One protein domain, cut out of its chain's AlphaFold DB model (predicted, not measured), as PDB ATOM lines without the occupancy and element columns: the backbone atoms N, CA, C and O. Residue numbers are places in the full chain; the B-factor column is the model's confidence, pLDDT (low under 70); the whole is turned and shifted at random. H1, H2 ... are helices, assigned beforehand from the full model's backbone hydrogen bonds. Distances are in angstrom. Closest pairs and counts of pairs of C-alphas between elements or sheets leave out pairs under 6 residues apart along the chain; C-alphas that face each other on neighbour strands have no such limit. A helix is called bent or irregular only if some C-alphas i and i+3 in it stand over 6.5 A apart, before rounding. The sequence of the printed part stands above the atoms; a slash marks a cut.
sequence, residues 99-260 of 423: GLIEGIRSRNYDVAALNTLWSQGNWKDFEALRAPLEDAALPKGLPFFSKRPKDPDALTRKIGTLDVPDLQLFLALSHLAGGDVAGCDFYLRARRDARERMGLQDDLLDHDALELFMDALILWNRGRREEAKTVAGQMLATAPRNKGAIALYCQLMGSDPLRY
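This is residues 99 to 260 of the 423 residues of an uncharacterized protein of Litoreibacter ponti (UniProt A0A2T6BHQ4). Five helices, H5 to H9, make an up-and-down bundle, with H7 in its middle between the hairpin of H5 and H6 and the hairpin of H8 and H9. On the H5 side H3 packs on H5 and H1 packs on H3, H4 packs on H6, and the loop of residues 141 to 147 sticks out at one end of the long axis. The 162 printed residues hold nine named helices, H1 to H9 in chain order, and no named strand; the class is all helix. The whole is compact, with a radius of gyration of the C-alphas of 16.0 A, yet elongated, spanning 55 by 31 by 30 A.

H1, residues 99 to 106, begins with C-alpha 99 at (-0.787, 12.813, -20.489). H2 is residues 111 to 119, and H3 is residues 124 to 137, 20.4 A long. H3 is irregular: C-alphas 128 and 131 are 7.3 A apart. H4 is residues 152 to 160, and H5 is residues 165 to 177, 18.4 A long. H6, residues 181 to 198, is the longest helix by residues, 25.8 A from C-alpha 181 at (12.771, 36.258, -15.870). H7 is residues 205 to 221, 24.5 A long; H8 is residues 225 to 238, 20.1 A long. H9, residues 243 to 253, is 15.0 A long and ends with C-alpha 253 at (17.581, 40.180, -35.570).

In the bundle, up and down, each helix runs against the one before it. H7 is the hub, touching five helices. It forms a hairpin with H8, at a shallow tilt of 9 degrees; their closest C-alphas, Ala 216 and Ala 228, are 4.2 A apart. H8 and H9 form a hairpin at a shallow tilt of 29 degrees, closest at the C-alphas of Ala 232 and Tyr 249, 5.4 A. H5 and H6 form a hairpin at a shallow tilt of 8 degrees, closest at the C-alphas of Ala 172 and Cys 184, 4.0 A. H6 touches H7 with residues 181 to 188 alone, closest at the C-alphas of Val 181 and Ile 218, 6.0 A. H3 touches H5, opposite ways at a steep tilt of 39 degrees, closest at the C-alphas of Phe 126 and Ser 174, 4.6 A. H1 touches H3, closest at the C-alphas of Arg 105 and Pro 132, 5.2 A. H4 touches H6, closest at the C-alphas of Gly 160 and Ala 190, 5.0 A. H2 and H9 touch only at their ends, closest at the C-alphas of Ser 119 and Gly 244, 5.0 A. H1 and H9 are apart. Every O i to N i+4 pair is within hydrogen-bond range in H1, H2 and H4 to H9; in H3 it is 6 of 10.

The C-alphas farthest apart, those of Phe 145 and Arg 259, are 55.9 A apart. The printed part has no cut. The link from H3 to H4, residues 138 to 151, is long, and residues 141 to 147 of it stand free. The mean pLDDT of the printed part is 87.4; residues 140 to 148 are under 70.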
ATOM      1  N   GLY A  99      -1.636  13.999 -20.601       79.00
ATOM      2  CA  GLY A  99      -0.787  12.813 -20.489       79.00
ATOM      3  C   GLY A  99       0.656  13.157 -20.119       79.00
ATOM      4  O   GLY A  99       1.221  12.537 -19.222       79.00
ATOM      5  N   LEU A 100       1.234  14.181 -20.753       84.06
ATOM      6  CA  LEU A 100       2.556  14.697 -20.402       84.06
ATOM      7  C   LEU A 100       2.554  15.295 -18.990       84.06
ATOM      8  O   LEU A 100       3.455  15.010 -18.206       84.06
ATOM      9  N   ILE A 101       1.527  16.076 -18.645       87.38
ATOM     10  CA  ILE A 101       1.362  16.656 -17.303       87.38
ATOM     11  C   ILE A 101       1.332  15.554 -16.235       87.38
ATOM     12  O   ILE A 101       2.030  15.652 -15.223       87.38
ATOM     13  N   GLU A 102       0.557  14.494 -16.459       84.50
ATOM     14  CA  GLU A 102       0.456  13.367 -15.530       84.50
ATOM     15  C   GLU A 102       1.744  12.532 -15.491       84.50
ATOM     16  O   GLU A 102       2.192  12.123 -14.417       84.50
ATOM     17  N   GLY A 103       2.406  12.341 -16.635       84.88
ATOM     18  CA  GLY A 103       3.731  11.722 -16.717       84.88
ATOM     19  C   GLY A 103       4.763  12.472 -15.872       84.88
ATOM     20  O   GLY A 103       5.498  11.863 -15.095       84.88
ATOM     21  N   ILE A 104       4.764  13.806 -15.931       88.00
ATOM     22  CA  ILE A 104       5.656  14.639 -15.115       88.00
ATOM     23  C   ILE A 104       5.320  14.490 -13.629       88.00
ATOM     24  O   ILE A 104       6.207  14.175 -12.835       88.00
ATOM     25  N   ARG A 105       4.043  14.624 -13.244       84.56
ATOM     26  CA  ARG A 105       3.600  14.476 -11.842       84.56
ATOM     27  C   ARG A 105       3.954  13.115 -11.248       84.56
ATOM     28  O   ARG A 105       4.385  13.029 -10.098       84.56
ATOM     29  N   SER A 106       3.811  12.057 -12.040       82.62
ATOM     30  CA  SER A 106       4.167  10.687 -11.658       82.62
ATOM     31  C   SER A 106       5.670  10.387 -11.759       82.62
ATOM     32  O   SER A 106       6.109   9.325 -11.311       82.62
ATOM     33  N   ARG A 107       6.475  11.334 -12.269       82.62
ATOM     34  CA  ARG A 107       7.921  11.211 -12.546       82.62
ATOM     35  C   ARG A 107       8.265  10.110 -13.541       82.62
ATOM     36  O   ARG A 107       9.352   9.545 -13.496       82.62
ATOM     37  N   ASN A 108       7.319   9.812 -14.412       83.69
ATOM     38  CA  ASN A 108       7.473   8.927 -15.547       83.69
ATOM     39  C   ASN A 108       7.319   9.762 -16.821       83.69
ATOM     40  O   ASN A 108       6.371   9.584 -17.586       83.69
ATOM     41  N   TYR A 109       8.197  10.751 -16.979       79.56
ATOM     42  CA  TYR A 109       8.202  11.640 -18.133       79.56
ATOM     43  C   TYR A 109       9.447  11.410 -18.976       79.56
ATOM     44  O   TYR A 109      10.515  11.065 -18.474       79.56
ATOM     45  N   ASP A 110       9.274  11.618 -20.274       80.25
ATOM     46  CA  ASP A 110      10.324  11.495 -21.267       80.25
ATOM     47  C   ASP A 110      10.980  12.866 -21.492       80.25
ATOM     48  O   ASP A 110      10.348  13.800 -21.994       80.25
ATOM     49  N   VAL A 111      12.251  12.994 -21.107       82.81
ATOM     50  CA  VAL A 111      13.055  14.206 -21.342       82.81
ATOM     51  C   VAL A 111      13.159  14.508 -22.840       82.81
ATOM     52  O   VAL A 111      13.111  15.675 -23.226       82.81
ATOM     53  N   ALA A 112      13.205  13.488 -23.703       80.94
ATOM     54  CA  ALA A 112      13.228  13.689 -25.149       80.94
ATOM     55  C   ALA A 112      11.921  14.318 -25.658       80.94
ATOM     56  O   ALA A 112      11.949  15.147 -26.573       80.94
ATOM     57  N   ALA A 113      10.777  14.002 -25.041       81.62
ATOM     58  CA  ALA A 113       9.500  14.631 -25.369       81.62
ATOM     59  C   ALA A 113       9.470  16.118 -24.974       81.62
ATOM     60  O   ALA A 113       8.982  16.947 -25.745       81.62
ATOM     61  N   LEU A 114      10.041  16.478 -23.817       87.56
ATOM     62  CA  LEU A 114      10.210  17.882 -23.416       87.56
ATOM     63  C   LEU A 114      11.169  18.617 -24.359       87.56
ATOM     64  O   LEU A 114      10.860  19.721 -24.810       87.56
ATOM     65  N   ASN A 115      12.280  17.980 -24.735       86.38
ATOM     66  CA  ASN A 115      13.205  18.542 -25.715       86.38
ATOM     67  C   ASN A 115      12.549  18.777 -27.074       86.38
ATOM     68  O   ASN A 115      12.710  19.840 -27.665       86.38
ATOM     69  N   THR A 116      11.733  17.829 -27.530       83.75
ATOM     70  CA  THR A 116      10.994  17.945 -28.793       83.75
ATOM     71  C   THR A 116      10.042  19.143 -28.797       83.75
ATOM     72  O   THR A 116       9.916  19.823 -29.813       83.75
ATOM     73  N   LEU A 117       9.377  19.440 -27.674       86.31
ATOM     74  CA  LEU A 117       8.457  20.580 -27.596       86.31
ATOM     75  C   LEU A 117       9.179  21.912 -27.820       86.31
ATOM     76  O   LEU A 117       8.740  22.716 -28.646       86.31
ATOM     77  N   TRP A 118      10.280  22.164 -27.108       87.94
ATOM     78  CA  TRP A 118      10.980  23.441 -27.253       87.94
ATOM     79  C   TRP A 118      11.752  23.517 -28.578       87.94
ATOM     80  O   TRP A 118      11.736  24.575 -29.208       87.94
ATOM     81  N   SER A 119      12.367  22.418 -29.038       86.81
ATOM     82  CA  SER A 119      13.177  22.403 -30.266       86.81
ATOM     83  C   SER A 119      12.345  22.688 -31.512       86.81
ATOM     84  O   SER A 119      12.833  23.264 -32.484       86.81
ATOM     85  N   GLN A 120      11.050  22.370 -31.457       82.38
ATOM     86  CA  GLN A 120      10.067  22.720 -32.478       82.38
ATOM     87  C   GLN A 120       9.472  24.130 -32.305       82.38
ATOM     88  O   GLN A 120       8.551  24.504 -33.026       82.38
ATOM     89  N   GLY A 121       9.985  24.934 -31.372       78.38
ATOM     90  CA  GLY A 121       9.556  26.309 -31.121       78.38
ATOM     91  C   GLY A 121       8.372  26.452 -30.157       78.38
ATOM     92  O   GLY A 121       7.884  27.566 -29.965       78.38
ATOM     93  N   ASN A 122       7.909  25.372 -29.512       81.69
ATOM     94  CA  ASN A 122       6.775  25.401 -28.583       81.69
ATOM     95  C   ASN A 122       7.168  25.672 -27.119       81.69
ATOM     96  O   ASN A 122       6.713  25.000 -26.195       81.69
ATOM     97  N   TRP A 123       8.025  26.661 -26.878       88.19
ATOM     98  CA  TRP A 123       8.504  26.938 -25.523       88.19
ATOM     99  C   TRP A 123       7.466  27.644 -24.637       88.19
ATOM    100  O   TRP A 123       7.486  27.473 -23.424       88.19
ATOM    101  N   LYS A 124       6.525  28.411 -25.209       88.25
ATOM    102  CA  LYS A 124       5.501  29.123 -24.418       88.25
ATOM    103  C   LYS A 124       4.525  28.182 -23.710       88.25
ATOM    104  O   LYS A 124       4.063  28.500 -22.620       88.25
ATOM    105  N   ASP A 125       4.255  27.007 -24.277       88.06
ATOM    106  CA  ASP A 125       3.366  26.025 -23.649       88.06
ATOM    107  C   ASP A 125       3.964  25.457 -22.337       88.06
ATOM    108  O   ASP A 125       3.234  24.873 -21.534       88.06
ATOM    109  N   PHE A 126       5.262  25.672 -22.058       93.06
ATOM    110  CA  PHE A 126       5.901  25.254 -20.802       93.06
ATOM    111  C   PHE A 126       5.367  25.978 -19.565       93.06
ATOM    112  O   PHE A 126       5.565  25.474 -18.461       93.06
ATOM    113  N   GLU A 127       4.657  27.103 -19.702       93.75
ATOM    114  CA  GLU A 127       4.009  27.756 -18.557       93.75
ATOM    115  C   GLU A 127       3.083  26.775 -17.814       93.75
ATOM    116  O   GLU A 127       3.126  26.669 -16.584       93.75
ATOM    117  N   ALA A 128       2.322  25.967 -18.561       91.06
ATOM    118  CA  ALA A 128       1.427  24.953 -18.006       91.06
ATOM    119  C   ALA A 128       2.171  23.807 -17.291       91.06
ATOM    120  O   ALA A 128       1.579  23.088 -16.483       91.06
ATOM    121  N   LEU A 129       3.470  23.640 -17.563       93.19
ATOM    122  CA  LEU A 129       4.310  22.598 -16.975       93.19
ATOM    123  C   LEU A 129       4.979  23.013 -15.663       93.19
ATOM    124  O   LEU A 129       5.478  22.130 -14.968       93.19
ATOM    125  N   ARG A 130       4.949  24.295 -15.268       93.62
ATOM    126  CA  ARG A 130       5.635  24.781 -14.054       93.62
ATOM    127  C   ARG A 130       5.268  23.970 -12.807       93.62
ATOM    128  O   ARG A 130       6.131  23.356 -12.189       93.62
ATOM    129  N   ALA A 131       3.983  23.927 -12.451       90.75
ATOM    130  CA  ALA A 131       3.537  23.226 -11.244       90.75
ATOM    131  C   ALA A 131       3.802  21.703 -11.294       90.75
ATOM    132  O   ALA A 131       4.312  21.170 -10.308       90.75
ATOM    133  N   PRO A 132       3.525  20.990 -12.408       92.00
ATOM    134  CA  PRO A 132       3.953  19.599 -12.571       92.00
ATOM    135  C   PRO A 132       5.457  19.385 -12.352       92.00
ATOM    136  O   PRO A 132       5.837  18.464 -11.631       92.00
ATOM    137  N   LEU A 133       6.308  20.233 -12.939       92.88
ATOM    138  CA  LEU A 133       7.764  20.133 -12.818       92.88
ATOM    139  C   LEU A 133       8.238  20.399 -11.379       92.88
ATOM    140  O   LEU A 133       9.103  19.680 -10.878       92.88
ATOM    141  N   GLU A 134       7.638  21.369 -10.680       91.19
ATOM    142  CA  GLU A 134       7.917  21.630  -9.260       91.19
ATOM    143  C   GLU A 134       7.604  20.403  -8.390       91.19
ATOM    144  O   GLU A 134       8.407  20.012  -7.537       91.19
ATOM    145  N   ASP A 135       6.446  19.773  -8.615       86.31
ATOM    146  CA  ASP A 135       6.018  18.576  -7.882       86.31
ATOM    147  C   ASP A 135       6.930  17.367  -8.184       86.31
ATOM    148  O   ASP A 135       7.243  16.564  -7.290       86.31
ATOM    149  N   ALA A 136       7.404  17.251  -9.429       88.31
ATOM    150  CA  ALA A 136       8.336  16.214  -9.857       88.31
ATOM    151  C   ALA A 136       9.727  16.364  -9.214       88.31
ATOM    152  O   ALA A 136      10.339  15.355  -8.851       88.31
ATOM    153  N   ALA A 137      10.199  17.602  -9.031       87.50
ATOM    154  CA  ALA A 137      11.534  17.903  -8.515       87.50
ATOM    155  C   ALA A 137      11.716  17.600  -7.023       87.50
ATOM    156  O   ALA A 137      12.820  17.289  -6.583       87.50
ATOM    157  N   LEU A 138      10.653  17.650  -6.218       84.00
ATOM    158  CA  LEU A 138      10.745  17.359  -4.783       84.00
ATOM    159  C   LEU A 138      11.111  15.879  -4.522       84.00
ATOM    160  O   LEU A 138      10.732  15.025  -5.301       84.00
ATOM    161  N   PRO A 139      11.784  15.476  -3.434       73.81
ATOM    162  CA  PRO A 139      12.055  14.052  -3.158       73.81
ATOM    163  C   PRO A 139      10.781  13.218  -2.889       73.81
ATOM    164  O   PRO A 139       9.811  13.735  -2.329       73.81
ATOM    165  N   LYS A 140      10.772  11.919  -3.246       66.12
ATOM    166  CA  LYS A 140       9.690  10.989  -2.846       66.12
ATOM    167  C   LYS A 140       9.684  10.822  -1.322       66.12
ATOM    168  O   LYS A 140      10.740  10.706  -0.710       66.12
ATOM    169  N   GLY A 141       8.497  10.755  -0.716       55.00
ATOM    170  CA  GLY A 141       8.358  10.394   0.700       55.00
ATOM    171  C   GLY A 141       8.676  11.507   1.698       55.00
ATOM    172  O   GLY A 141       9.000  11.203   2.843       55.00
ATOM    173  N   LEU A 142       8.559  12.783   1.301       53.16
ATOM    174  CA  LEU A 142       8.497  13.885   2.265       53.16
ATOM    175  C   LEU A 142       7.463  13.516   3.352       53.16
ATOM    176  O   LEU A 142       6.299  13.294   3.001       53.16
ATOM    177  N   PRO A 143       7.857  13.378   4.636       43.16
ATOM    178  CA  PRO A 143       6.928  13.002   5.691       43.16
ATOM    179  C   PRO A 143       5.716  13.935   5.684       43.16
ATOM    180  O   PRO A 143       5.824  15.105   5.322       43.16
ATOM    181  N   PHE A 144       4.564  13.437   6.132       42.47
ATOM    182  CA  PHE A 144       3.271  14.144   6.183       42.47
ATOM    183  C   PHE A 144       3.339  15.561   6.825       42.47
ATOM    184  O   PHE A 144       2.440  16.385   6.640       42.47
ATOM    185  N   PHE A 145       4.431  15.867   7.544       39.09
ATOM    186  CA  PHE A 145       4.755  17.159   8.158       39.09
ATOM    187  C   PHE A 145       5.716  18.065   7.361       39.09
ATOM    188  O   PHE A 145       5.663  19.278   7.543       39.09
ATOM    189  N   SER A 146       6.529  17.552   6.431       50.22
ATOM    190  CA  SER A 146       7.275  18.379   5.471       50.22
ATOM    191  C   SER A 146       6.407  18.628   4.239       50.22
ATOM    192  O   SER A 146       6.669  18.127   3.143       50.22
ATOM    193  N   LYS A 147       5.312  19.362   4.440       56.72
ATOM    194  CA  LYS A 147       4.404  19.764   3.361       56.72
ATOM    195  C   LYS A 147       5.196  20.526   2.295       56.72
ATOM    196  O   LYS A 147       6.148  21.234   2.632       56.72
ATOM    197  N   ARG A 148       4.793  20.393   1.022       68.00
ATOM    198  CA  ARG A 148       5.170  21.333  -0.049       68.00
ATOM    199  C   ARG A 148       5.174  22.742   0.561       68.00
ATOM    200  O   ARG A 148       4.147  23.107   1.150       68.00
ATOM    201  N   PRO A 149       6.304  23.476   0.537       70.19
ATOM    202  CA  PRO A 149       6.325  24.836   1.045       70.19
ATOM    203  C   PRO A 149       5.150  25.602   0.439       70.19
ATOM    204  O   PRO A 149       4.968  25.599  -0.775       70.19
ATOM    205  N   LYS A 150       4.293  26.165   1.298       75.00
ATOM    206  CA  LYS A 150       3.142  26.964   0.848       75.00
ATOM    207  C   LYS A 150       3.579  28.313   0.283       75.00
ATOM    208  O   LYS A 150       2.823  28.932  -0.450       75.00
ATOM    209  N   ASP A 151       4.769  28.748   0.683       83.88
ATOM    210  CA  ASP A 151       5.446  29.927   0.170       83.88
ATOM    211  C   ASP A 151       6.189  29.576  -1.138       83.88
ATOM    212  O   ASP A 151       7.081  28.715  -1.099       83.88
ATOM    213  N   PRO A 152       5.839  30.206  -2.277       80.56
ATOM    214  CA  PRO A 152       6.500  29.984  -3.565       80.56
ATOM    215  C   PRO A 152       8.016  30.224  -3.531       80.56
ATOM    216  O   PRO A 152       8.772  29.466  -4.143       80.56
ATOM    217  N   ASP A 153       8.487  31.204  -2.756       83.81
ATOM    218  CA  ASP A 153       9.918  31.525  -2.668       83.81
ATOM    219  C   ASP A 153      10.692  30.439  -1.911       83.81
ATOM    220  O   ASP A 153      11.794  30.034  -2.297       83.81
ATOM    221  N   ALA A 154      10.121  29.923  -0.820       84.88
ATOM    222  CA  ALA A 154      10.676  28.783  -0.101       84.88
ATOM    223  C   ALA A 154      10.701  27.502  -0.954       84.88
ATOM    224  O   ALA A 154      11.665  26.739  -0.861       84.88
ATOM    225  N   LEU A 155       9.677  27.265  -1.783       84.62
ATOM    226  CA  LEU A 155       9.656  26.137  -2.719       84.62
ATOM    227  C   LEU A 155      10.763  26.270  -3.769       84.62
ATOM    228  O   LEU A 155      11.544  25.334  -3.946       84.62
ATOM    229  N   THR A 156      10.874  27.449  -4.384       86.06
ATOM    230  CA  THR A 156      11.885  27.763  -5.403       86.06
ATOM    231  C   THR A 156      13.295  27.515  -4.876       86.06
ATOM    232  O   THR A 156      14.050  26.725  -5.447       86.06
ATOM    233  N   ARG A 157      13.620  28.084  -3.705       87.94
ATOM    234  CA  ARG A 157      14.917  27.875  -3.042       87.94
ATOM    235  C   ARG A 157      15.193  26.406  -2.746       87.94
ATOM    236  O   ARG A 157      16.297  25.938  -2.998       87.94
ATOM    237  N   LYS A 158      14.198  25.673  -2.237       88.69
ATOM    238  CA  LYS A 158      14.350  24.248  -1.918       88.69
ATOM    239  C   LYS A 158      14.678  23.423  -3.160       88.69
ATOM    240  O   LYS A 158      15.543  22.560  -3.081       88.69
ATOM    241  N   ILE A 159      13.997  23.661  -4.281       87.81
ATOM    242  CA  ILE A 159      14.267  22.934  -5.530       87.81
ATOM    243  C   ILE A 159      15.635  23.330  -6.104       87.81
ATOM    244  O   ILE A 159      16.363  22.467  -6.587       87.81
ATOM    245  N   GLY A 160      16.019  24.606  -6.011       89.12
ATOM    246  CA  GLY A 160      17.318  25.084  -6.492       89.12
ATOM    247  C   GLY A 160      18.526  24.428  -5.807       89.12
ATOM    248  O   GLY A 160      19.599  24.362  -6.391       89.12
ATOM    249  N   THR A 161      18.363  23.893  -4.594       90.12
ATOM    250  CA  THR A 161      19.439  23.173  -3.887       90.12
ATOM    251  C   THR A 161      19.519  21.679  -4.212       90.12
ATOM    252  O   THR A 161      20.366  20.989  -3.657       90.12
ATOM    253  N   LEU A 162      18.609  21.149  -5.036       89.31
ATOM    254  CA  LEU A 162      18.585  19.729  -5.391       89.31
ATOM    255  C   LEU A 162      19.488  19.451  -6.596       89.31
ATOM    256  O   LEU A 162      19.626  20.288  -7.485       89.31
ATOM    257  N   ASP A 163      20.037  18.242  -6.659       90.88
ATOM    258  CA  ASP A 163      20.850  17.777  -7.787       90.88
ATOM    259  C   ASP A 163      19.951  17.137  -8.861       90.88
ATOM    260  O   ASP A 163      19.934  15.924  -9.063       90.88
ATOM    261  N   VAL A 164      19.120  17.972  -9.497       89.81
ATOM    262  CA  VAL A 164      18.152  17.580 -10.544       89.81
ATOM    263  C   VAL A 164      18.267  18.496 -11.776       89.81
ATOM    264  O   VAL A 164      17.313  19.203 -12.115       89.81
ATOM    265  N   PRO A 165      19.430  18.515 -12.454       91.25
ATOM    266  CA  PRO A 165      19.763  19.532 -13.454       91.25
ATOM    267  C   PRO A 165      18.790  19.591 -14.644       91.25
ATOM    268  O   PRO A 165      18.461  20.685 -15.104       91.25
ATOM    269  N   ASP A 166      18.261  18.457 -15.108       89.50
ATOM    270  CA  ASP A 166      17.296  18.437 -16.221       89.50
ATOM    271  C   ASP A 166      15.949  19.059 -15.829       89.50
ATOM    272  O   ASP A 166      15.369  19.846 -16.574       89.50
ATOM    273  N   LEU A 167      15.462  18.779 -14.615       91.00
ATOM    274  CA  LEU A 167      14.243  19.414 -14.105       91.00
ATOM    275  C   LEU A 167      14.439  20.911 -13.894       91.00
ATOM    276  O   LEU A 167      13.534  21.686 -14.186       91.00
ATOM    277  N   GLN A 168      15.612  21.320 -13.408       94.69
ATOM    278  CA  GLN A 168      15.949  22.734 -13.251       94.69
ATOM    279  C   GLN A 168      15.992  23.455 -14.605       94.69
ATOM    280  O   GLN A 168      15.498  24.577 -14.691       94.69
ATOM    281  N   LEU A 169      16.468  22.801 -15.672       95.25
ATOM    282  CA  LEU A 169      16.436  23.345 -17.036       95.25
ATOM    283  C   LEU A 169      15.004  23.643 -17.501       95.25
ATOM    284  O   LEU A 169      14.690  24.765 -17.900       95.25
ATOM    285  N   PHE A 170      14.104  22.660 -17.408       95.06
ATOM    286  CA  PHE A 170      12.717  22.842 -17.848       95.06
ATOM    287  C   PHE A 170      11.906  23.737 -16.903       95.06
ATOM    288  O   PHE A 170      11.000  24.440 -17.356       95.06
ATOM    289  N   LEU A 171      12.240  23.774 -15.607       95.88
ATOM    290  CA  LEU A 171      11.686  24.756 -14.675       95.88
ATOM    291  C   LEU A 171      12.088  26.172 -15.076       95.88
ATOM    292  O   LEU A 171      11.211  27.030 -15.166       95.88
ATOM    293  N   ALA A 172      13.360  26.410 -15.399       97.44
ATOM    294  CA  ALA A 172      13.804  27.707 -15.896       97.44
ATOM    295  C   ALA A 172      13.003  28.135 -17.138       97.44
ATOM    296  O   ALA A 172      12.515  29.268 -17.191       97.44
ATOM    297  N   LEU A 173      12.776  27.210 -18.080       96.62
ATOM    298  CA  LEU A 173      11.980  27.478 -19.280       96.62
ATOM    299  C   LEU A 173      10.514  27.783 -18.946       96.62
ATOM    300  O   LEU A 173       9.944  28.722 -19.497       96.62
ATOM    301  N   SER A 174       9.910  27.045 -18.009       96.75
ATOM    302  CA  SER A 174       8.532  27.292 -17.558       96.75
ATOM    303  C   SER A 174       8.367  28.655 -16.874       96.75
ATOM    304  O   SER A 174       7.350  29.324 -17.062       96.75
ATOM    305  N   HIS A 175       9.385  29.104 -16.128       96.25
ATOM    306  CA  HIS A 175       9.400  30.434 -15.525       96.25
ATOM    307  C   HIS A 175       9.470  31.517 -16.598       96.25
ATOM    308  O   HIS A 175       8.674  32.457 -16.571       96.25
ATOM    309  N   LEU A 176      10.352  31.345 -17.583       95.88
ATOM    310  CA  LEU A 176      10.465  32.257 -18.714       95.88
ATOM    311  C   LEU A 176       9.175  32.322 -19.543       95.88
ATOM    312  O   LEU A 176       8.749  33.414 -19.916       95.88
ATOM    313  N   ALA A 177       8.534  31.176 -19.792       94.56
ATOM    314  CA  ALA A 177       7.255  31.074 -20.497       94.56
ATOM    315  C   ALA A 177       6.146  31.887 -19.815       94.56
ATOM    316  O   ALA A 177       5.413  32.599 -20.497       94.56
ATOM    317  N   GLY A 178       6.091  31.863 -18.479       94.38
ATOM    318  CA  GLY A 178       5.181  32.687 -17.676       94.38
ATOM    319  C   GLY A 178       5.651  34.130 -17.425       94.38
ATOM    320  O   GLY A 178       5.059  34.822 -16.601       94.38
ATOM    321  N   GLY A 179       6.733  34.588 -18.065       94.31
ATOM    322  CA  GLY A 179       7.265  35.951 -17.924       94.31
ATOM    323  C   GLY A 179       8.107  36.215 -16.667       94.31
ATOM    324  O   GLY A 179       8.522  37.351 -16.435       94.31
ATOM    325  N   ASP A 180       8.406  35.194 -15.862       95.38
ATOM    326  CA  ASP A 180       9.260  35.303 -14.678       95.38
ATOM    327  C   ASP A 180      10.742  35.116 -15.037       95.38
ATOM    328  O   ASP A 180      11.338  34.043 -14.908       95.38
ATOM    329  N   VAL A 181      11.353  36.210 -15.486       96.06
ATOM    330  CA  VAL A 181      12.771  36.258 -15.870       96.06
ATOM    331  C   VAL A 181      13.699  35.988 -14.677       96.06
ATOM    332  O   VAL A 181      14.778  35.424 -14.852       96.06
ATOM    333  N   ALA A 182      13.303  36.379 -13.461       94.94
ATOM    334  CA  ALA A 182      14.126  36.198 -12.267       94.94
ATOM    335  C   ALA A 182      14.189  34.724 -11.847       94.94
ATOM    336  O   ALA A 182      15.273  34.216 -11.561       94.94
ATOM    337  N   GLY A 183      13.050  34.029 -11.862       95.31
ATOM    338  CA  GLY A 183      13.002  32.596 -11.600       95.31
ATOM    339  C   GLY A 183      13.706  31.767 -12.677       95.31
ATOM    340  O   GLY A 183      14.373  30.790 -12.345       95.31
ATOM    341  N   CYS A 184      13.648  32.194 -13.945       97.25
ATOM    342  CA  CYS A 184      14.433  31.587 -15.021       97.25
ATOM    343  C   CYS A 184      15.947  31.642 -14.727       97.25
ATOM    344  O   CYS A 184      16.602  30.603 -14.672       97.25
ATOM    345  N   ASP A 185      16.485  32.836 -14.441       96.94
ATOM    346  CA  ASP A 185      17.905  33.029 -14.096       96.94
ATOM    347  C   ASP A 185      18.302  32.240 -12.834       96.94
ATOM    348  O   ASP A 185      19.364  31.621 -12.786       96.94
ATOM    349  N   PHE A 186      17.431  32.200 -11.820       96.81
ATOM    350  CA  PHE A 186      17.667  31.409 -10.611       96.81
ATOM    351  C   PHE A 186      17.857  29.918 -10.923       96.81
ATOM    352  O   PHE A 186      18.837  29.317 -10.478       96.81
ATOM    353  N   TYR A 187      16.945  29.318 -11.692       97.44
ATOM    354  CA  TYR A 187      17.001  27.888 -11.985       97.44
ATOM    355  C   TYR A 187      18.126  27.507 -12.951       97.44
ATOM    356  O   TYR A 187      18.704  26.433 -12.788       97.44
ATOM    357  N   LEU A 188      18.507  28.386 -13.884       96.56
ATOM    358  CA  LEU A 188      19.699  28.180 -14.714       96.56
ATOM    359  C   LEU A 188      20.978  28.107 -13.877       96.56
ATOM    360  O   LEU A 188      21.804  27.219 -14.075       96.56
ATOM    361  N   ARG A 189      21.140  29.003 -12.899       96.19
ATOM    362  CA  ARG A 189      22.291  28.947 -11.981       96.19
ATOM    363  C   ARG A 189      22.262  27.685 -11.129       96.19
ATOM    364  O   ARG A 189      23.265  26.990 -11.050       96.19
ATOM    365  N   ALA A 190      21.099  27.348 -10.571       95.75
ATOM    366  CA  ALA A 190      20.924  26.123  -9.793       95.75
ATOM    367  C   ALA A 190      21.303  24.865 -10.593       95.75
ATOM    368  O   ALA A 190      21.985  23.990 -10.061       95.75
ATOM    369  N   ARG A 191      20.919  24.812 -11.876       95.00
ATOM    370  CA  ARG A 191      21.311  23.748 -12.805       95.00
ATOM    371  C   ARG A 191      22.822  23.663 -12.971       95.00
ATOM    372  O   ARG A 191      23.378  22.574 -12.844       95.00
ATOM    373  N   ARG A 192      23.478  24.787 -13.271       94.38
ATOM    374  CA  ARG A 192      24.935  24.849 -13.473       94.38
ATOM    375  C   ARG A 192      25.675  24.371 -12.224       94.38
ATOM    376  O   ARG A 192      26.516  23.482 -12.326       94.38
ATOM    377  N   ASP A 193      25.266  24.851 -11.051       93.94
ATOM    378  CA  ASP A 193      25.841  24.430  -9.773       93.94
ATOM    379  C   ASP A 193      25.597  22.930  -9.502       93.94
ATOM    380  O   ASP A 193      26.470  22.240  -8.979       93.94
ATOM    381  N   ALA A 194      24.412  22.402  -9.836       92.88
ATOM    382  CA  ALA A 194      24.098  20.977  -9.696       92.88
ATOM    383  C   ALA A 194      24.967  20.107 -10.610       92.88
ATOM    384  O   ALA A 194      25.515  19.102 -10.159       92.88
ATOM    385  N   ARG A 195      25.151  20.508 -11.870       93.06
ATOM    386  CA  ARG A 195      26.034  19.807 -12.812       93.06
ATOM    387  C   ARG A 195      27.476  19.790 -12.337       93.06
ATOM    388  O   ARG A 195      28.100  18.733 -12.380       93.06
ATOM    389  N   GLU A 196      27.974  20.920 -11.840       92.06
ATOM    390  CA  GLU A 196      29.320  21.015 -11.274       92.06
ATOM    391  C   GLU A 196      29.486  20.064 -10.080       92.06
ATOM    392  O   GLU A 196      30.417  19.258 -10.062       92.06
ATOM    393  N   ARG A 197      28.540  20.067  -9.127       92.44
ATOM    394  CA  ARG A 197      28.552  19.136  -7.982       92.44
ATOM    395  C   ARG A 197      28.505  17.667  -8.402       92.44
ATOM    396  O   ARG A 197      29.115  16.828  -7.742       92.44
ATOM    397  N   MET A 198      27.784  17.357  -9.477       92.38
ATOM    398  CA  MET A 198      27.659  16.003 -10.023       92.38
ATOM    399  C   MET A 198      28.824  15.603 -10.944       92.38
ATOM    400  O   MET A 198      28.889  14.443 -11.350       92.38
ATOM    401  N   GLY A 199      29.734  16.523 -11.283       91.12
ATOM    402  CA  GLY A 199      30.840  16.269 -12.212       91.12
ATOM    403  C   GLY A 199      30.403  16.057 -13.668       91.12
ATOM    404  O   GLY A 199      31.095  15.372 -14.416       91.12
ATOM    405  N   LEU A 200      29.258  16.614 -14.074       87.69
ATOM    406  CA  LEU A 200      28.725  16.489 -15.434       87.69
ATOM    407  C   LEU A 200      29.366  17.539 -16.352       87.69
ATOM    408  O   LEU A 200      28.976  18.707 -16.329       87.69
ATOM    409  N   GLN A 201      30.358  17.122 -17.143       76.50
ATOM    410  CA  GLN A 201      31.099  18.009 -18.051       76.50
ATOM    411  C   GLN A 201      30.425  18.155 -19.421       76.50
ATOM    412  O   GLN A 201      30.294  19.277 -19.897       76.50
ATOM    413  N   ASP A 202      29.917  17.060 -19.988       75.31
ATOM    414  CA  ASP A 202      29.252  17.064 -21.295       75.31
ATOM    415  C   ASP A 202      27.729  17.176 -21.152       75.31
ATOM    416  O   ASP A 202      27.132  16.679 -20.186       75.31
ATOM    417  N   ASP A 203      27.083  17.845 -22.101       74.62
ATOM    418  CA  ASP A 203      25.627  17.926 -22.206       74.62
ATOM    419  C   ASP A 203      25.160  17.539 -23.609       74.62
ATOM    420  O   ASP A 203      25.944  17.403 -24.550       74.62
ATOM    421  N   LEU A 204      23.853  17.349 -23.753       77.94
ATOM    422  CA  LEU A 204      23.244  17.252 -25.071       77.94
ATOM    423  C   LEU A 204      23.300  18.631 -25.740       77.94
ATOM    424  O   LEU A 204      22.906  19.620 -25.126       77.94
ATOM    425  N   LEU A 205      23.693  18.689 -27.017       80.00
ATOM    426  CA  LEU A 205      23.759  19.942 -27.794       80.00
ATOM    427  C   LEU A 205      22.459  20.761 -27.710       80.00
ATOM    428  O   LEU A 205      22.487  21.986 -27.614       80.00
ATOM    429  N   ASP A 206      21.314  20.078 -27.704       82.81
ATOM    430  CA  ASP A 206      20.002  20.701 -27.541       82.81
ATOM    431  C   ASP A 206      19.818  21.339 -26.146       82.81
ATOM    432  O   ASP A 206      19.230  22.412 -26.037       82.81
ATOM    433  N   HIS A 207      20.339  20.746 -25.070       90.19
ATOM    434  CA  HIS A 207      20.285  21.366 -23.740       90.19
ATOM    435  C   HIS A 207      21.163  22.616 -23.651       90.19
ATOM    436  O   HIS A 207      20.711  23.628 -23.115       90.19
ATOM    437  N   ASP A 208      22.369  22.575 -24.222       90.50
ATOM    438  CA  ASP A 208      23.252  23.743 -24.281       90.50
ATOM    439  C   ASP A 208      22.609  24.878 -25.087       90.50
ATOM    440  O   ASP A 208      22.580  26.033 -24.656       90.50
ATOM    441  N   ALA A 209      22.012  24.550 -26.237       92.69
ATOM    442  CA  ALA A 209      21.254  25.512 -27.025       92.69
ATOM    443  C   ALA A 209      20.047  26.071 -26.252       92.69
ATOM    444  O   ALA A 209      19.770  27.268 -26.342       92.69
ATOM    445  N   LEU A 210      19.351  25.256 -25.453       95.19
ATOM    446  CA  LEU A 210      18.239  25.715 -24.620       95.19
ATOM    447  C   LEU A 210      18.692  26.646 -23.479       95.19
ATOM    448  O   LEU A 210      17.997  27.615 -23.164       95.19
ATOM    449  N   GLU A 211      19.852  26.408 -22.863       95.19
ATOM    450  CA  GLU A 211      20.419  27.363 -21.906       95.19
ATOM    451  C   GLU A 211      20.712  28.711 -22.568       95.19
ATOM    452  O   GLU A 211      20.270  29.751 -22.072       95.19
ATOM    453  N   LEU A 212      21.392  28.695 -23.719       96.25
ATOM    454  CA  LEU A 212      21.716  29.907 -24.473       96.25
ATOM    455  C   LEU A 212      20.446  30.641 -24.936       96.25
ATOM    456  O   LEU A 212      20.387  31.871 -24.885       96.25
ATOM    457  N   PHE A 213      19.402  29.904 -25.324       96.38
ATOM    458  CA  PHE A 213      18.081  30.448 -25.639       96.38
ATOM    459  C   PHE A 213      17.520  31.277 -24.475       96.38
ATOM    460  O   PHE A 213      17.081  32.419 -24.656       96.38
ATOM    461  N   MET A 214      17.550  30.717 -23.264       97.38
ATOM    462  CA  MET A 214      17.043  31.391 -22.073       97.38
ATOM    463  C   MET A 214      17.932  32.570 -21.657       97.38
ATOM    464  O   MET A 214      17.405  33.645 -21.365       97.38
ATOM    465  N   ASP A 215      19.259  32.422 -21.707       97.62
ATOM    466  CA  ASP A 215      20.209  33.505 -21.424       97.62
ATOM    467  C   ASP A 215      20.017  34.699 -22.373       97.62
ATOM    468  O   ASP A 215      19.958  35.850 -21.923       97.62
ATOM    469  N   ALA A 216      19.839  34.449 -23.675       97.44
ATOM    470  CA  ALA A 216      19.562  35.494 -24.658       97.44
ATOM    471  C   ALA A 216      18.277  36.265 -24.313       97.44
ATOM    472  O   ALA A 216      18.263  37.499 -24.324       97.44
ATOM    473  N   LEU A 217      17.203  35.563 -23.939       96.38
ATOM    474  CA  LEU A 217      15.943  36.193 -23.538       96.38
ATOM    475  C   LEU A 217      16.045  36.938 -22.199       96.38
ATOM    476  O   LEU A 217      15.455  38.013 -22.063       96.38
ATOM    477  N   ILE A 218      16.815  36.441 -21.227       97.12
ATOM    478  CA  ILE A 218      17.097  37.157 -19.972       97.12
ATOM    479  C   ILE A 218      17.828  38.473 -20.268       97.12
ATOM    480  O   ILE A 218      17.416  39.536 -19.793       97.12
ATOM    481  N   LEU A 219      18.893  38.430 -21.075       97.38
ATOM    482  CA  LEU A 219      19.653  39.615 -21.486       97.38
ATOM    483  C   LEU A 219      18.768  40.614 -22.232       97.38
ATOM    484  O   LEU A 219      18.800  41.815 -21.941       97.38
ATOM    485  N   TRP A 220      17.924  40.117 -23.139       96.44
ATOM    486  CA  TRP A 220      16.966  40.925 -23.883       96.44
ATOM    487  C   TRP A 220      16.005  41.657 -22.940       96.44
ATOM    488  O   TRP A 220      15.858  42.876 -23.041       96.44
ATOM    489  N   ASN A 221      15.406  40.953 -21.976       94.81
ATOM    490  CA  ASN A 221      14.507  41.547 -20.980       94.81
ATOM    491  C   ASN A 221      15.208  42.565 -20.064       94.81
ATOM    492  O   ASN A 221      14.587  43.529 -19.627       94.81
ATOM    493  N   ARG A 222      16.515  42.408 -19.826       95.31
ATOM    494  CA  ARG A 222      17.349  43.366 -19.075       95.31
ATOM    495  C   ARG A 222      17.813  44.573 -19.900       95.31
ATOM    496  O   ARG A 222      18.580  45.390 -19.399       95.31
ATOM    497  N   GLY A 223      17.399  44.688 -21.163       96.25
ATOM    498  CA  GLY A 223      17.809  45.774 -22.059       96.25
ATOM    499  C   GLY A 223      19.213  45.618 -22.655       96.25
ATOM    500  O   GLY A 223      19.663  46.506 -23.378       96.25
ATOM    501  N   ARG A 224      19.898  44.489 -22.428       97.50
ATOM    502  CA  ARG A 224      21.243  44.188 -22.957       97.50
ATOM    503  C   ARG A 224      21.147  43.600 -24.369       97.50
ATOM    504  O   ARG A 224      21.463  42.436 -24.601       97.50
ATOM    505  N   ARG A 225      20.636  44.400 -25.312       96.19
ATOM    506  CA  ARG A 225      20.213  43.942 -26.653       96.19
ATOM    507  C   ARG A 225      21.339  43.317 -27.482       96.19
ATOM    508  O   ARG A 225      21.127  42.260 -28.061       96.19
ATOM    509  N   GLU A 226      22.511  43.944 -27.533       96.81
ATOM    510  CA  GLU A 226      23.626  43.439 -28.352       96.81
ATOM    511  C   GLU A 226      24.204  42.137 -27.795       96.81
ATOM    512  O   GLU A 226      24.487  41.209 -28.542       96.81
ATOM    513  N   GLU A 227      24.278  42.009 -26.472       97.62
ATOM    514  CA  GLU A 227      24.717  40.764 -25.838       97.62
ATOM    515  C   GLU A 227      23.716  39.631 -26.062       97.62
ATOM    516  O   GLU A 227      24.118  38.513 -26.365       97.62
ATOM    517  N   ALA A 228      22.415  39.926 -25.995       97.44
ATOM    518  CA  ALA A 228      21.374  38.958 -26.322       97.44
ATOM    519  C   ALA A 228      21.497  38.436 -27.764       97.44
ATOM    520  O   ALA A 228      21.346  37.239 -27.992       97.44
ATOM    521  N   LYS A 229      21.813  39.309 -28.733       96.44
ATOM    522  CA  LYS A 229      22.061  38.902 -30.126       96.44
ATOM    523  C   LYS A 229      23.305  38.022 -30.252       96.44
ATOM    524  O   LYS A 229      23.253  37.017 -30.954       96.44
ATOM    525  N   THR A 230      24.392  38.358 -29.555       96.94
ATOM    526  CA  THR A 230      25.612  37.534 -29.531       96.94
ATOM    527  C   THR A 230      25.325  36.135 -28.991       96.94
ATOM    528  O   THR A 230      25.694  35.151 -29.628       96.94
ATOM    529  N   VAL A 231      24.613  36.036 -27.863       97.38
ATOM    530  CA  VAL A 231      24.228  34.743 -27.275       97.38
ATOM    531  C   VAL A 231      23.285  33.974 -28.202       97.38
ATOM    532  O   VAL A 231      23.462  32.775 -28.393       97.38
ATOM    533  N   ALA A 232      22.336  34.646 -28.859       95.25
ATOM    534  CA  ALA A 232      21.470  33.993 -29.841       95.25
ATOM    535  C   ALA A 232      22.243  33.480 -31.072       95.25
ATOM    536  O   ALA A 232      21.891  32.440 -31.622       95.25
ATOM    537  N   GLY A 233      23.305  34.172 -31.494       93.31
ATOM    538  CA  GLY A 233      24.212  33.685 -32.536       93.31
ATOM    539  C   GLY A 233      24.991  32.440 -32.102       93.31
ATOM    540  O   GLY A 233      25.106  31.495 -32.876       93.31
ATOM    541  N   GLN A 234      25.467  32.402 -30.853       94.62
ATOM    542  CA  GLN A 234      26.120  31.218 -30.277       94.62
ATOM    543  C   GLN A 234      25.158  30.032 -30.185       94.62
ATOM    544  O   GLN A 234      25.492  28.945 -30.639       94.62
ATOM    545  N   MET A 235      23.941  30.256 -29.681       94.38
ATOM    546  CA  MET A 235      22.870  29.255 -29.641       94.38
ATOM    547  C   MET A 235      22.634  28.627 -31.018       94.38
ATOM    548  O   MET A 235      22.541  27.409 -31.143       94.38
ATOM    549  N   LEU A 236      22.535  29.464 -32.052       90.44
ATOM    550  CA  LEU A 236      22.302  29.009 -33.414       90.44
ATOM    551  C   LEU A 236      23.503  28.251 -33.985       90.44
ATOM    552  O   LEU A 236      23.308  27.290 -34.713       90.44
ATOM    553  N   ALA A 237      24.732  28.628 -33.633       88.62
ATOM    554  CA  ALA A 237      25.917  27.855 -34.001       88.62
ATOM    555  C   ALA A 237      25.948  26.476 -33.312       88.62
ATOM    556  O   ALA A 237      26.356  25.500 -33.934       88.62
ATOM    557  N   THR A 238      25.480  26.384 -32.061       89.25
ATOM    558  CA  THR A 238      25.368  25.116 -31.318       89.25
ATOM    559  C   THR A 238      24.295  24.199 -31.906       89.25
ATOM    560  O   THR A 238      24.507  22.993 -32.017       89.25
ATOM    561  N   ALA A 239      23.143  24.754 -32.295       87.88
ATOM    562  CA  ALA A 239      22.012  23.991 -32.820       87.88
ATOM    563  C   ALA A 239      21.406  24.653 -34.079       87.88
ATOM    564  O   ALA A 239      20.292  25.187 -34.035       87.88
ATOM    565  N   PRO A 240      22.099  24.592 -35.234       82.31
ATOM    566  CA  PRO A 240      21.754  25.367 -36.435       82.31
ATOM    567  C   PRO A 240      20.439  24.965 -37.104       82.31
ATOM    568  O   PRO A 240      19.889  25.736 -37.887       82.31
ATOM    569  N   ARG A 241      19.921  23.773 -36.787       81.12
ATOM    570  CA  ARG A 241      18.650  23.239 -37.308       81.12
ATOM    571  C   ARG A 241      17.523  23.250 -36.276       81.12
ATOM    572  O   ARG A 241      16.416  22.792 -36.547       81.12
ATOM    573  N   ASN A 242      17.789  23.748 -35.071       86.25
ATOM    574  CA  ASN A 242      16.779  23.809 -34.029       86.25
ATOM    575  C   ASN A 242      15.829  24.986 -34.292       86.25
ATOM    576  O   ASN A 242      16.243  26.143 -34.377       86.25
ATOM    577  N   LYS A 243      14.531  24.707 -34.417       83.81
ATOM    578  CA  LYS A 243      13.538  25.710 -34.833       83.81
ATOM    579  C   LYS A 243      13.274  26.738 -33.747       83.81
ATOM    580  O   LYS A 243      13.026  27.898 -34.066       83.81
ATOM    581  N   GLY A 244      13.354  26.336 -32.479       85.81
ATOM    582  CA  GLY A 244      13.322  27.263 -31.350       85.81
ATOM    583  C   GLY A 244      14.478  28.262 -31.414       85.81
ATOM    584  O   GLY A 244      14.256  29.468 -31.274       85.81
ATOM    585  N   ALA A 245      15.685  27.774 -31.721       90.12
ATOM    586  CA  ALA A 245      16.869  28.608 -31.888       90.12
ATOM    587  C   ALA A 245      16.746  29.567 -33.085       90.12
ATOM    588  O   ALA A 245      16.917  30.778 -32.927       90.12
ATOM    589  N   ILE A 246      16.372  29.053 -34.263       88.69
ATOM    590  CA  ILE A 246      16.157  29.857 -35.478       88.69
ATOM    591  C   ILE A 246      15.101  30.941 -35.235       88.69
ATOM    592  O   ILE A 246      15.319  32.106 -35.573       88.69
ATOM    593  N   ALA A 247      13.967  30.577 -34.627       87.94
ATOM    594  CA  ALA A 247      12.870  31.503 -34.364       87.94
ATOM    595  C   ALA A 247      13.299  32.649 -33.443       87.94
ATOM    596  O   ALA A 247      13.033  33.810 -33.758       87.94
ATOM    597  N   LEU A 248      13.993  32.345 -32.339       90.62
ATOM    598  CA  LEU A 248      14.491  33.378 -31.434       90.62
ATOM    599  C   LEU A 248      15.538  34.256 -32.118       90.62
ATOM    600  O   LEU A 248      15.423  35.478 -32.062       90.62
ATOM    601  N   TYR A 249      16.528  33.662 -32.787       92.25
ATOM    602  CA  TYR A 249      17.550  34.424 -33.501       92.25
ATOM    603  C   TYR A 249      16.910  35.410 -34.484       92.25
ATOM    604  O   TYR A 249      17.171  36.612 -34.423       92.25
ATOM    605  N   CYS A 250      15.987  34.931 -35.318       90.44
ATOM    606  CA  CYS A 250      15.294  35.771 -36.285       90.44
ATOM    607  C   CYS A 250      14.465  36.870 -35.617       90.44
ATOM    608  O   CYS A 250      14.517  38.025 -36.043       90.44
ATOM    609  N   GLN A 251      13.771  36.551 -34.522       90.88
ATOM    610  CA  GLN A 251      13.032  37.534 -33.736       90.88
ATOM    611  C   GLN A 251      13.946  38.654 -33.211       90.88
ATOM    612  O   GLN A 251      13.578  39.825 -33.282       90.88
ATOM    613  N   LEU A 252      15.129  38.316 -32.686       92.00
ATOM    614  CA  LEU A 252      16.068  39.302 -32.136       92.00
ATOM    615  C   LEU A 252      16.780  40.120 -33.223       92.00
ATOM    616  O   LEU A 252      17.162  41.269 -32.977       92.00
ATOM    617  N   MET A 253      16.942  39.544 -34.415       90.44
ATOM    618  CA  MET A 253      17.581  40.180 -35.570       90.44
ATOM    619  C   MET A 253      16.598  40.936 -36.478       90.44
ATOM    620  O   MET A 253      17.032  41.700 -37.338       90.44
ATOM    621  N   GLY A 254      15.286  40.772 -36.277       87.50
ATOM    622  CA  GLY A 254      14.253  41.384 -37.118       87.50
ATOM    623  C   GLY A 254      14.108  40.724 -38.494       87.50
ATOM    624  O   GLY A 254      13.703  41.389 -39.446       87.50
ATOM    625  N   SER A 255      14.454  39.440 -38.611       86.31
ATOM    626  CA  SER A 255      14.316  38.644 -39.833       86.31
ATOM    627  C   SER A 255      13.147  37.657 -39.747       86.31
ATOM    628  O   SER A 255      12.619  37.373 -38.673       86.31
ATOM    629  N   ASP A 256      12.724  37.136 -40.900       82.62
ATOM    630  CA  ASP A 256      11.667  36.127 -40.994       82.62
ATOM    631  C   ASP A 256      12.267  34.717 -40.817       82.62
ATOM    632  O   ASP A 256      13.113  34.331 -41.630       82.62
ATOM    633  N   PRO A 257      11.847  33.930 -39.807       78.44
ATOM    634  CA  PRO A 257      12.355  32.573 -39.605       78.44
ATOM    635  C   PRO A 257      12.055  31.623 -40.770       78.44
ATOM    636  O   PRO A 257      12.814  30.683 -40.976       78.44
ATOM    637  N   LEU A 258      11.019  31.872 -41.584       74.75
ATOM    638  CA  LEU A 258      10.740  31.071 -42.790       74.75
ATOM    639  C   LEU A 258      11.716  31.348 -43.939       74.75
ATOM    640  O   LEU A 258      11.758  30.607 -44.926       74.75
ATOM    641  N   ARG A 259      12.485  32.432 -43.825       74.19
ATOM    642  CA  ARG A 259      13.526  32.838 -44.774       74.19
ATOM    643  C   ARG A 259      14.924  32.687 -44.193       74.19
ATOM    644  O   ARG A 259      15.889  33.097 -44.834       74.19
ATOM    645  N   TYR A 260      15.033  32.139 -42.985       77.31
ATOM    646  CA  TYR A 260      16.317  31.757 -42.441       77.31
ATOM    647  C   TYR A 260      16.731  30.431 -43.063       77.31
ATOM    648  O   TYR A 260      16.031  29.425 -42.949       77.31
TER     649      TYR A 260